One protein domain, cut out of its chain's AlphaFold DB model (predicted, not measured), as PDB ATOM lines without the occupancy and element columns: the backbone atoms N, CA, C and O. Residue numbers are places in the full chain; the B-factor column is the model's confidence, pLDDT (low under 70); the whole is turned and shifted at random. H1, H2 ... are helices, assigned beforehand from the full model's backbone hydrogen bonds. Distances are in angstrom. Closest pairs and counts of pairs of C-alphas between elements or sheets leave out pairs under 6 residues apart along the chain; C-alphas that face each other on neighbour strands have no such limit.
ATOM      1  N   GLU A 126     -43.037 -18.835 -59.403       73.25
ATOM      2  CA  GLU A 126     -44.098 -19.597 -60.063       73.25
ATOM      3  C   GLU A 126     -45.027 -20.311 -59.079       73.25
ATOM      4  O   GLU A 126     -46.150 -20.657 -59.445       73.25
ATOM      5  N   LEU A 127     -44.567 -20.571 -57.852       64.38
ATOM      6  CA  LEU A 127     -45.378 -21.231 -56.836       64.38
ATOM      7  C   LEU A 127     -46.420 -20.287 -56.241       64.38
ATOM      8  O   LEU A 127     -47.544 -20.712 -56.002       64.38
ATOM      9  N   LEU A 128     -46.086 -19.008 -56.054       65.38
ATOM     10  CA  LEU A 128     -47.031 -18.013 -55.541       65.38
ATOM     11  C   LEU A 128     -48.074 -17.627 -56.597       65.38
ATOM     12  O   LEU A 128     -49.236 -17.423 -56.254       65.38
ATOM     13  N   ASP A 129     -47.689 -17.604 -57.875       65.81
ATOM     14  CA  ASP A 129     -48.605 -17.342 -58.996       65.81
ATOM     15  C   ASP A 129     -49.679 -18.438 -59.164       65.81
ATOM     16  O   ASP A 129     -50.750 -18.190 -59.721       65.81
ATOM     17  N   GLN A 130     -49.416 -19.656 -58.677       59.03
ATOM     18  CA  GLN A 130     -50.356 -20.786 -58.724       59.03
ATOM     19  C   GLN A 130     -51.384 -20.766 -57.587       59.03
ATOM     20  O   GLN A 130     -52.404 -21.456 -57.661       59.03
ATOM     21  N   VAL A 131     -51.150 -19.956 -56.555       60.34
ATOM     22  CA  VAL A 131     -52.040 -19.832 -55.405       60.34
ATOM     23  C   VAL A 131     -53.248 -18.981 -55.792       60.34
ATOM     24  O   VAL A 131     -53.194 -17.754 -55.860       60.34
ATOM     25  N   GLN A 132     -54.384 -19.635 -56.027       53.78
ATOM     26  CA  GLN A 132     -55.621 -18.960 -56.447       53.78
ATOM     27  C   GLN A 132     -56.323 -18.212 -55.299       53.78
ATOM     28  O   GLN A 132     -57.211 -17.385 -55.527       53.78
ATOM     29  N   GLU A 133     -55.933 -18.478 -54.053       60.19
ATOM     30  CA  GLU A 133     -56.633 -17.996 -52.872       60.19
ATOM     31  C   GLU A 133     -56.009 -16.769 -52.219       60.19
ATOM     32  O   GLU A 133     -54.838 -16.750 -51.855       60.19
ATOM     33  N   ARG A 134     -56.836 -15.759 -51.927       61.56
ATOM     34  CA  ARG A 134     -56.377 -14.478 -51.360       61.56
ATOM     35  C   ARG A 134     -55.753 -14.573 -49.959       61.56
ATOM     36  O   ARG A 134     -55.057 -13.643 -49.562       61.56
ATOM     37  N   LEU A 135     -56.024 -15.632 -49.191       66.88
ATOM     38  CA  LEU A 135     -55.557 -15.761 -47.799       66.88
ATOM     39  C   LEU A 135     -54.161 -16.376 -47.677       66.88
ATOM     40  O   LEU A 135     -53.418 -16.007 -46.764       66.88
ATOM     41  N   VAL A 136     -53.797 -17.279 -48.586       79.12
ATOM     42  CA  VAL A 136     -52.506 -17.976 -48.560       79.12
ATOM     43  C   VAL A 136     -51.329 -16.997 -48.698       79.12
ATOM     44  O   VAL A 136     -50.438 -17.068 -47.853       79.12
ATOM     45  N   PRO A 137     -51.340 -15.988 -49.599       82.56
ATOM     46  CA  PRO A 137     -50.275 -14.986 -49.661       82.56
ATOM     47  C   PRO A 137     -50.081 -14.225 -48.346       82.56
ATOM     48  O   PRO A 137     -48.951 -13.972 -47.933       82.56
ATOM     49  N   ARG A 138     -51.174 -13.899 -47.634       84.25
ATOM     50  CA  ARG A 138     -51.078 -13.196 -46.346       84.25
ATOM     51  C   ARG A 138     -50.496 -14.087 -45.250       84.25
ATOM     52  O   ARG A 138     -49.691 -13.608 -44.456       84.25
ATOM     53  N   ARG A 139     -50.895 -15.362 -45.195       88.56
ATOM     54  CA  ARG A 139     -50.325 -16.349 -44.261       88.56
ATOM     55  C   ARG A 139     -48.845 -16.566 -44.540       88.56
ATOM     56  O   ARG A 139     -48.049 -16.459 -43.615       88.56
ATOM     57  N   TYR A 140     -48.491 -16.787 -45.803       92.06
ATOM     58  CA  TYR A 140     -47.114 -16.945 -46.256       92.06
ATOM     59  C   TYR A 140     -46.244 -15.761 -45.822       92.06
ATOM     60  O   TYR A 140     -45.213 -15.964 -45.186       92.06
ATOM     61  N   GLN A 141     -46.704 -14.530 -46.071       90.94
ATOM     62  CA  GLN A 141     -45.973 -13.326 -45.681       90.94
ATOM     63  C   GLN A 141     -45.712 -13.275 -44.168       90.94
ATOM     64  O   GLN A 141     -44.574 -13.102 -43.757       90.94
ATOM     65  N   VAL A 142     -46.726 -13.495 -43.323       93.06
ATOM     66  CA  VAL A 142     -46.540 -13.446 -41.857       93.06
ATOM     67  C   VAL A 142     -45.625 -14.564 -41.346       93.06
ATOM     68  O   VAL A 142     -44.865 -14.347 -40.399       93.06
ATOM     69  N   LEU A 143     -45.674 -15.753 -41.955       94.94
ATOM     70  CA  LEU A 143     -44.756 -16.849 -41.633       94.94
ATOM     71  C   LEU A 143     -43.308 -16.466 -41.962       94.94
ATOM     72  O   LEU A 143     -42.425 -16.630 -41.117       94.94
ATOM     73  N   TRP A 144     -43.080 -15.920 -43.158       96.19
ATOM     74  CA  TRP A 144     -41.759 -15.485 -43.603       96.19
ATOM     75  C   TRP A 144     -41.226 -14.330 -42.754       96.19
ATOM     76  O   TRP A 144     -40.107 -14.403 -42.249       96.19
ATOM     77  N   ASP A 145     -42.055 -13.322 -42.493       95.81
ATOM     78  CA  ASP A 145     -41.705 -12.188 -41.646       95.81
ATOM     79  C   ASP A 145     -41.318 -12.630 -40.226       95.81
ATOM     80  O   ASP A 145     -40.350 -12.132 -39.659       95.81
ATOM     81  N   THR A 146     -42.048 -13.594 -39.648       95.69
ATOM     82  CA  THR A 146     -41.755 -14.145 -38.313       95.69
ATOM     83  C   THR A 146     -40.403 -14.860 -38.294       95.69
ATOM     84  O   THR A 146     -39.634 -14.716 -37.341       95.69
ATOM     85  N   TYR A 147     -40.096 -15.614 -39.349       95.62
ATOM     86  CA  TYR A 147     -38.795 -16.260 -39.524       95.62
ATOM     87  C   TYR A 147     -37.657 -15.236 -39.701       95.62
ATOM     88  O   TYR A 147     -36.575 -15.392 -39.125       95.62
ATOM     89  N   ILE A 148     -37.898 -14.160 -40.452       96.25
ATOM     90  CA  ILE A 148     -36.948 -13.058 -40.641       96.25
ATOM     91  C   ILE A 148     -36.681 -12.327 -39.327       96.25
ATOM     92  O   ILE A 148     -35.523 -12.210 -38.920       96.25
ATOM     93  N   ASP A 149     -37.724 -11.886 -38.630       95.44
ATOM     94  CA  ASP A 149     -37.588 -11.116 -37.392       95.44
ATOM     95  C   ASP A 149     -36.861 -11.928 -36.308       95.44
ATOM     96  O   ASP A 149     -35.973 -11.404 -35.632       95.44
ATOM     97  N   GLY A 150     -37.132 -13.237 -36.216       94.56
ATOM     98  CA  GLY A 150     -36.392 -14.135 -35.329       94.56
ATOM     99  C   GLY A 150     -34.899 -14.243 -35.669       94.56
ATOM    100  O   GLY A 150     -34.057 -14.302 -34.766       94.56
ATOM    101  N   ARG A 151     -34.530 -14.240 -36.959       94.31
ATOM    102  CA  ARG A 151     -33.120 -14.221 -37.394       94.31
ATOM    103  C   ARG A 151     -32.442 -12.882 -37.110       94.31
ATOM    104  O   ARG A 151     -31.288 -12.900 -36.680       94.31
ATOM    105  N   LEU A 152     -33.127 -11.751 -37.304       93.94
ATOM    106  CA  LEU A 152     -32.584 -10.427 -36.968       93.94
ATOM    107  C   LEU A 152     -32.322 -10.303 -35.467       93.94
ATOM    108  O   LEU A 152     -31.216  -9.927 -35.075       93.94
ATOM    109  N   GLU A 153     -33.281 -10.711 -34.630       93.38
ATOM    110  CA  GLU A 153     -33.132 -10.639 -33.174       93.38
ATOM    111  C   GLU A 153     -31.909 -11.437 -32.698       93.38
ATOM    112  O   GLU A 153     -31.104 -10.938 -31.911       93.38
ATOM    113  N   ARG A 154     -31.692 -12.648 -33.233       91.62
ATOM    114  CA  ARG A 154     -30.507 -13.461 -32.900       91.62
ATOM    115  C   ARG A 154     -29.183 -12.829 -33.323       91.62
ATOM    116  O   ARG A 154     -28.160 -13.120 -32.708       91.62
ATOM    117  N   ARG A 155     -29.186 -11.973 -34.347       91.75
ATOM    118  CA  ARG A 155     -28.015 -11.181 -34.760       91.75
ATOM    119  C   ARG A 155     -27.817  -9.932 -33.890       91.75
ATOM    120  O   ARG A 155     -26.885  -9.173 -34.135       91.75
ATOM    121  N   GLY A 156     -28.671  -9.702 -32.887       89.56
ATOM    122  CA  GLY A 156     -28.680  -8.474 -32.088       89.56
ATOM    123  C   GLY A 156     -29.182  -7.261 -32.874       89.56
ATOM    124  O   GLY A 156     -28.908  -6.125 -32.493       89.56
ATOM    125  N   GLN A 157     -29.881  -7.496 -33.986       87.06
ATOM    126  CA  GLN A 157     -30.405  -6.470 -34.876       87.06
ATOM    127  C   GLN A 157     -31.913  -6.324 -34.640       87.06
ATOM    128  O   GLN A 157     -32.627  -7.311 -34.479       87.06
ATOM    129  N   GLY A 158     -32.412  -5.088 -34.608       73.94
ATOM    130  CA  GLY A 158     -33.853  -4.847 -34.528       73.94
ATOM    131  C   GLY A 158     -34.541  -5.173 -35.855       73.94
ATOM    132  O   GLY A 158     -34.050  -4.762 -36.907       73.94
ATOM    133  N   GLY A 159     -35.671  -5.882 -35.800       74.50
ATOM    134  CA  GLY A 159     -36.634  -5.969 -36.903       74.50
ATOM    135  C   GLY A 159     -37.602  -4.781 -36.914       74.50
ATOM    136  O   GLY A 159     -37.559  -3.923 -36.030       74.50
ATOM    137  N   ILE A 160     -38.497  -4.728 -37.907       80.19
ATOM    138  CA  ILE A 160     -39.521  -3.664 -38.018       80.19
ATOM    139  C   ILE A 160     -40.434  -3.636 -36.788       80.19
ATOM    140  O   ILE A 160     -40.857  -2.564 -36.354       80.19
ATOM    141  N   THR A 161     -40.739  -4.814 -36.254       83.81
ATOM    142  CA  THR A 161     -41.601  -5.021 -35.090       83.81
ATOM    143  C   THR A 161     -40.843  -5.771 -34.007       83.81
ATOM    144  O   THR A 161     -39.976  -6.593 -34.311       83.81
ATOM    145  N   ASN A 162     -41.193  -5.543 -32.740       87.94
ATOM    146  CA  ASN A 162     -40.690  -6.399 -31.662       87.94
ATOM    147  C   ASN A 162     -41.363  -7.783 -31.684       87.94
ATOM    148  O   ASN A 162     -42.369  -8.017 -32.366       87.94
ATOM    149  N   ARG A 163     -40.799  -8.715 -30.912       92.62
ATOM    150  CA  ARG A 163     -41.278 -10.095 -30.824       92.62
ATOM    151  C   ARG A 163     -42.739 -10.179 -30.392       92.62
ATOM    152  O   ARG A 163     -43.494 -10.969 -30.951       92.62
ATOM    153  N   GLU A 164     -43.157  -9.362 -29.430       91.69
ATOM    154  CA  GLU A 164     -44.524  -9.360 -28.914       91.69
ATOM    155  C   GLU A 164     -45.537  -8.866 -29.956       91.69
ATOM    156  O   GLU A 164     -46.649  -9.388 -30.036       91.69
ATOM    157  N   GLU A 165     -45.184  -7.856 -30.750       90.69
ATOM    158  CA  GLU A 165     -45.988  -7.361 -31.871       90.69
ATOM    159  C   GLU A 165     -46.138  -8.418 -32.955       90.69
ATOM    160  O   GLU A 165     -47.270  -8.711 -33.356       90.69
ATOM    161  N   ARG A 166     -45.030  -9.047 -33.363       94.06
ATOM    162  CA  ARG A 166     -45.063 -10.115 -34.365       94.06
ATOM    163  C   ARG A 166     -45.873 -11.313 -33.881       94.06
ATOM    164  O   ARG A 166     -46.681 -11.857 -34.632       94.06
ATOM    165  N   GLN A 167     -45.730 -11.680 -32.606       92.44
ATOM    166  CA  GLN A 167     -46.529 -12.742 -31.998       92.44
ATOM    167  C   GLN A 167     -48.022 -12.405 -32.007       92.44
ATOM    168  O   GLN A 167     -48.830 -13.270 -32.335       92.44
ATOM    169  N   ARG A 168     -48.413 -11.162 -31.692       85.94
ATOM    170  CA  ARG A 168     -49.825 -10.746 -31.750       85.94
ATOM    171  C   ARG A 168     -50.392 -10.829 -33.162       85.94
ATOM    172  O   ARG A 168     -51.503 -11.329 -33.323       85.94
ATOM    173  N   GLU A 169     -49.657 -10.359 -34.168       87.25
ATOM    174  CA  GLU A 169     -50.083 -10.462 -35.568       87.25
ATOM    175  C   GLU A 169     -50.259 -11.927 -35.989       87.25
ATOM    176  O   GLU A 169     -51.310 -12.302 -36.517       87.25
ATOM    177  N   PHE A 170     -49.266 -12.767 -35.688       89.06
ATOM    178  CA  PHE A 170     -49.323 -14.202 -35.939       89.06
ATOM    179  C   PHE A 170     -50.540 -14.837 -35.249       89.06
ATOM    180  O   PHE A 170     -51.344 -15.526 -35.877       89.06
ATOM    181  N   GLU A 171     -50.737 -14.578 -33.956       82.50
ATOM    182  CA  GLU A 171     -51.839 -15.154 -33.189       82.50
ATOM    183  C   GLU A 171     -53.216 -14.735 -33.710       82.50
ATOM    184  O   GLU A 171     -54.143 -15.546 -33.639       82.50
ATOM    185  N   GLN A 172     -53.360 -13.508 -34.221       78.75
ATOM    186  CA  GLN A 172     -54.595 -13.025 -34.839       78.75
ATOM    187  C   GLN A 172     -54.864 -13.732 -36.170       78.75
ATOM    188  O   GLN A 172     -55.963 -14.256 -36.373       78.75
ATOM    189  N   LEU A 173     -53.859 -13.796 -37.049       80.75
ATOM    190  CA  LEU A 173     -53.997 -14.387 -38.380       80.75
ATOM    191  C   LEU A 173     -54.243 -15.901 -38.327       80.75
ATOM    192  O   LEU A 173     -55.030 -16.427 -39.112       80.75
ATOM    193  N   PHE A 174     -53.613 -16.588 -37.374       79.31
ATOM    194  CA  PHE A 174     -53.733 -18.032 -37.167       79.31
ATOM    195  C   PHE A 174     -54.709 -18.398 -36.037       79.31
ATOM    196  O   PHE A 174     -54.640 -19.493 -35.482       79.31
ATOM    197  N   SER A 175     -55.620 -17.492 -35.662       76.50
ATOM    198  CA  SER A 175     -56.526 -17.643 -34.507       76.50
ATOM    199  C   SER A 175     -57.416 -18.889 -34.536       76.50
ATOM    200  O   SER A 175     -57.829 -19.361 -33.477       76.50
ATOM    201  N   PHE A 176     -57.649 -19.441 -35.727       67.81
ATOM    202  CA  PHE A 176     -58.372 -20.690 -35.961       67.81
ATOM    203  C   PHE A 176     -57.625 -21.943 -35.462       67.81
ATOM    204  O   PHE A 176     -58.244 -22.981 -35.239       67.81
ATOM    205  N   LEU A 177     -56.313 -21.847 -35.226       70.31
ATOM    206  CA  LEU A 177     -55.521 -22.901 -34.602       70.31
ATOM    207  C   LEU A 177     -55.639 -22.866 -33.066       70.31
ATOM    208  O   LEU A 177     -55.641 -21.783 -32.453       70.31
ATOM    209  N   PRO A 178     -55.599 -24.035 -32.398       74.00
ATOM    210  CA  PRO A 178     -55.453 -24.113 -30.951       74.00
ATOM    211  C   PRO A 178     -54.268 -23.279 -30.452       74.00
ATOM    212  O   PRO A 178     -53.171 -23.325 -31.008       74.00
ATOM    213  N   ARG A 179     -54.460 -22.537 -29.353       73.94
ATOM    214  CA  ARG A 179     -53.438 -21.625 -28.801       73.94
ATOM    215  C   ARG A 179     -52.083 -22.305 -28.590       73.94
ATOM    216  O   ARG A 179     -51.055 -21.727 -28.921       73.94
ATOM    217  N   ARG A 180     -52.078 -23.537 -28.067       73.19
ATOM    218  CA  ARG A 180     -50.847 -24.312 -27.848       73.19
ATOM    219  C   ARG A 180     -50.084 -24.550 -29.153       73.19
ATOM    220  O   ARG A 180     -48.867 -24.410 -29.160       73.19
ATOM    221  N   GLN A 181     -50.795 -24.865 -30.236       74.50
ATOM    222  CA  GLN A 181     -50.192 -25.058 -31.554       74.50
ATOM    223  C   GLN A 181     -49.630 -23.736 -32.085       74.50
ATOM    224  O   GLN A 181     -48.457 -23.690 -32.436       74.50
ATOM    225  N   ARG A 182     -50.399 -22.634 -32.025       80.06
ATOM    226  CA  ARG A 182     -49.905 -21.301 -32.423       80.06
ATOM    227  C   ARG A 182     -48.604 -20.921 -31.722       80.06
ATOM    228  O   ARG A 182     -47.652 -20.517 -32.377       80.06
ATOM    229  N   MET A 183     -48.561 -21.074 -30.398       80.88
ATOM    230  CA  MET A 183     -47.378 -20.738 -29.602       80.88
ATOM    231  C   MET A 183     -46.170 -21.597 -29.983       80.88
ATOM    232  O   MET A 183     -45.062 -21.079 -30.096       80.88
ATOM    233  N   ALA A 184     -46.378 -22.898 -30.190       80.62
ATOM    234  CA  ALA A 184     -45.307 -23.819 -30.548       80.62
ATOM    235  C   ALA A 184     -44.727 -23.502 -31.937       80.62
ATOM    236  O   ALA A 184     -43.511 -23.481 -32.113       80.62
ATOM    237  N   VAL A 185     -45.592 -23.182 -32.899       84.38
ATOM    238  CA  VAL A 185     -45.208 -22.814 -34.266       84.38
ATOM    239  C   VAL A 185     -44.484 -21.485 -34.300       84.38
ATOM    240  O   VAL A 185     -43.426 -21.391 -34.912       84.38
ATOM    241  N   PHE A 186     -45.023 -20.472 -33.621       90.50
ATOM    242  CA  PHE A 186     -44.363 -19.180 -33.514       90.50
ATOM    243  C   PHE A 186     -42.960 -19.348 -32.930       90.50
ATOM    244  O   PHE A 186     -41.994 -18.858 -33.499       90.50
ATOM    245  N   GLN A 187     -42.824 -20.107 -31.836       89.88
ATOM    246  CA  GLN A 187     -41.528 -20.384 -31.223       89.88
ATOM    247  C   GLN A 187     -40.574 -21.112 -32.178       89.88
ATOM    248  O   GLN A 187     -39.388 -20.783 -32.214       89.88
ATOM    249  N   TRP A 188     -41.071 -22.087 -32.941       88.69
ATOM    250  CA  TRP A 188     -40.281 -22.790 -33.946       88.69
ATOM    251  C   TRP A 188     -39.805 -21.833 -35.044       88.69
ATOM    252  O   TRP A 188     -38.598 -21.682 -35.189       88.69
ATOM    253  N   LEU A 189     -40.706 -21.110 -35.722       92.31
ATOM    254  CA  LEU A 189     -40.358 -20.119 -36.755       92.31
ATOM    255  C   LEU A 189     -39.344 -19.101 -36.234       92.31
ATOM    256  O   LEU A 189     -38.334 -18.824 -36.875       92.31
ATOM    257  N   TRP A 190     -39.598 -18.589 -35.031       93.25
ATOM    258  CA  TRP A 190     -38.769 -17.577 -34.398       93.25
ATOM    259  C   TRP A 190     -37.366 -18.079 -34.067       93.25
ATOM    260  O   TRP A 190     -36.442 -17.279 -34.032       93.25
ATOM    261  N   SER A 191     -37.176 -19.379 -33.814       90.31
ATOM    262  CA  SER A 191     -35.876 -19.967 -33.442       90.31
ATOM    263  C   SER A 191     -35.205 -20.776 -34.554       90.31
ATOM    264  O   SER A 191     -34.026 -21.111 -34.427       90.31
ATOM    265  N   ALA A 192     -35.921 -21.059 -35.642       89.69
ATOM    266  CA  ALA A 192     -35.434 -21.860 -36.752       89.69
ATOM    267  C   ALA A 192     -34.222 -21.210 -37.423       89.69
ATOM    268  O   ALA A 192     -34.186 -19.993 -37.618       89.69
ATOM    269  N   GLN A 193     -33.227 -22.030 -37.760       85.12
ATOM    270  CA  GLN A 193     -32.017 -21.591 -38.460       85.12
ATOM    271  C   GLN A 193     -32.203 -21.645 -39.971       85.12
ATOM    272  O   GLN A 193     -31.874 -20.668 -40.633       85.12
ATOM    273  N   ASP A 194     -32.812 -22.731 -40.453       86.88
ATOM    274  CA  ASP A 194     -33.037 -22.990 -41.867       86.88
ATOM    275  C   ASP A 194     -34.501 -23.384 -42.079       86.88
ATOM    276  O   ASP A 194     -34.979 -24.396 -41.559       86.88
ATOM    277  N   ILE A 195     -35.223 -22.563 -42.836       91.50
ATOM    278  CA  ILE A 195     -36.554 -22.872 -43.356       91.50
ATOM    279  C   ILE A 195     -36.515 -22.607 -44.851       91.50
ATOM    280  O   ILE A 195     -36.015 -21.573 -45.275       91.50
ATOM    281  N   THR A 196     -37.055 -23.525 -45.645       92.62
ATOM    282  CA  THR A 196     -37.161 -23.358 -47.097       92.62
ATOM    283  C   THR A 196     -38.446 -22.635 -47.490       92.62
ATOM    284  O   THR A 196     -39.474 -22.715 -46.813       92.62
ATOM    285  N   HIS A 197     -38.425 -22.006 -48.661       92.38
ATOM    286  CA  HIS A 197     -39.589 -21.394 -49.288       92.38
ATOM    287  C   HIS A 197     -40.775 -22.366 -49.408       92.38
ATOM    288  O   HIS A 197     -41.914 -22.000 -49.124       92.38
ATOM    289  N   THR A 198     -40.504 -23.625 -49.773       89.38
ATOM    290  CA  THR A 198     -41.554 -24.646 -49.943       89.38
ATOM    291  C   THR A 198     -42.211 -24.995 -48.608       89.38
ATOM    292  O   THR A 198     -43.430 -25.073 -48.545       89.38
ATOM    293  N   GLN A 199     -41.439 -25.099 -47.520       88.88
ATOM    294  CA  GLN A 199     -42.005 -25.329 -46.185       88.88
ATOM    295  C   GLN A 199     -42.907 -24.173 -45.733       88.88
ATOM    296  O   GLN A 199     -43.978 -24.417 -45.184       88.88
ATOM    297  N   LEU A 200     -42.514 -22.915 -45.971       91.50
ATOM    298  CA  LEU A 200     -43.362 -21.763 -45.640       91.50
ATOM    299  C   LEU A 200     -44.664 -21.760 -46.448       91.50
ATOM    300  O   LEU A 200     -45.718 -21.440 -45.899       91.50
ATOM    301  N   LEU A 201     -44.599 -22.119 -47.732       88.81
ATOM    302  CA  LEU A 201     -45.771 -22.183 -48.598       88.81
ATOM    303  C   LEU A 201     -46.726 -23.307 -48.182       88.81
ATOM    304  O   LEU A 201     -47.911 -23.048 -47.994       88.81
ATOM    305  N   GLU A 202     -46.206 -24.510 -47.937       84.00
ATOM    306  CA  GLU A 202     -47.001 -25.643 -47.447       84.00
ATOM    307  C   GLU A 202     -47.725 -25.305 -46.138       84.00
ATOM    308  O   GLU A 202     -48.886 -25.665 -45.956       84.00
ATOM    309  N   LEU A 203     -47.071 -24.568 -45.234       84.31
ATOM    310  CA  LEU A 203     -47.690 -24.097 -43.994       84.31
ATOM    311  C   LEU A 203     -48.734 -22.999 -44.196       84.31
ATOM    312  O   LEU A 203     -49.663 -22.876 -43.394       84.31
ATOM    313  N   ALA A 204     -48.573 -22.169 -45.223       87.38
ATOM    314  CA  ALA A 204     -49.535 -21.129 -45.556       87.38
ATOM    315  C   ALA A 204     -50.823 -21.720 -46.152       87.38
ATOM    316  O   ALA A 204     -51.922 -21.267 -45.807       87.38
ATOM    317  N   GLU A 205     -50.671 -22.723 -47.020       82.44
ATOM    318  CA  GLU A 205     -51.754 -23.475 -47.659       82.44
ATOM    319  C   GLU A 205     -52.490 -24.358 -46.656       82.44
ATOM    320  O   GLU A 205     -53.708 -24.242 -46.505       82.44
ATOM    321  N   ASP A 206     -51.745 -25.177 -45.912       76.56
ATOM    322  CA  ASP A 206     -52.288 -26.103 -44.927       76.56
ATOM    323  C   ASP A 206     -51.626 -25.923 -43.549       76.56
ATOM    324  O   ASP A 206     -50.712 -26.661 -43.156       76.56
ATOM    325  N   PRO A 207     -52.139 -24.976 -42.747       68.56
ATOM    326  CA  PRO A 207     -51.704 -24.793 -41.372       68.56
ATOM    327  C   PRO A 207     -51.939 -26.028 -40.483       68.56
ATOM    328  O   PRO A 207     -51.390 -26.086 -39.388       68.56
ATOM    329  N   ALA A 208     -52.719 -27.040 -40.888       63.06
ATOM    330  CA  ALA A 208     -52.842 -28.273 -40.105       63.06
ATOM    331  C   ALA A 208     -51.542 -29.098 -40.119       63.06
ATOM    332  O   ALA A 208     -51.237 -29.800 -39.148       63.06
ATOM    333  N   ARG A 209     -50.704 -28.941 -41.157       65.75
ATOM    334  CA  ARG A 209     -49.370 -29.566 -41.240       65.75
ATOM    335  C   ARG A 209     -48.376 -29.033 -40.213       65.75
ATOM    336  O   ARG A 209     -47.329 -29.643 -40.009       65.75
ATOM    337  N   LEU A 210     -48.731 -27.975 -39.482       58.59
ATOM    338  CA  LEU A 210     -47.971 -27.476 -38.335       58.59
ATOM    339  C   LEU A 210     -47.751 -28.542 -37.246       58.59
ATOM    340  O   LEU A 210     -46.771 -28.459 -36.510       58.59
ATOM    341  N   GLY A 211     -48.615 -29.565 -37.166       51.56
ATOM    342  CA  GLY A 211     -48.431 -30.720 -36.279       51.56
ATOM    343  C   GLY A 211     -47.440 -31.781 -36.779       51.56
ATOM    344  O   GLY A 211     -46.884 -32.519 -35.969       51.56
ATOM    345  N   LEU A 212     -47.185 -31.851 -38.089       50.22
ATOM    346  CA  LEU A 212     -46.314 -32.856 -38.722       50.22
ATOM    347  C   LEU A 212     -44.833 -32.447 -38.745       50.22
ATOM    348  O   LEU A 212     -43.967 -33.304 -38.894       50.22
TER     349      LEU A 212
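Overview. This is residues 126 to 212 of the 283 residues of an uncharacterized protein of Dehalococcoidales bacterium (UniProt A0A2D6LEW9). Long helix H2 forms the core; H3 folds back beside it as a hairpin, while H4 and H5 cross it steeply. The 87 printed residues include six named helices, H1 to H6 in chain order, and no named strand: all helix, compact, radius of gyration of the C-alphas 12.6 A. The spans are 37 by 30 by 22 A.

Arrangement. H1, residues 126 to 129, is close to but not clearly touching H2, residues 135 to 154. H3, residues 163 to 173, touches H2 at a shallow tilt of 15 degrees, opposite ways; the closest C-alphas, Thr 146 and Arg 166, are 6.5 A apart. H4, residues 179 to 191, touches H2 with residues 186 to 191 alone, at a steep tilt of 53 degrees, the same way; closest C-alphas Gly 150 and Trp 190, 4.3 A. H5, residues 197 to 205, touches H2 at a steep 48 degrees, opposite ways; closest C-alphas Tyr 140 and Ala 204, 4.9 A. H6, residues 207 to 211, only just touches H5, only at the corner, with 3 pairs of C-alphas within 8 A; closest Leu 203 and Arg 209, 6.3 A. Every O i to N i+4 pair is within hydrogen-bond range in H2, H3, H4 and H5; H6 has 0 of 1, but 2 of 2 O i to N i+3 pairs.

Along the chain. H2, 29.2 A long, begins at C-alpha 135 (-55.557, -15.761, -47.799); H6 ends at C-alpha 211 (-48.431, -30.720, -36.279).

Size, cuts and confidence. The printed part has no cut and no long link; pLDDT is under 70 at residues 127 to 135, 176 and 207 to 212.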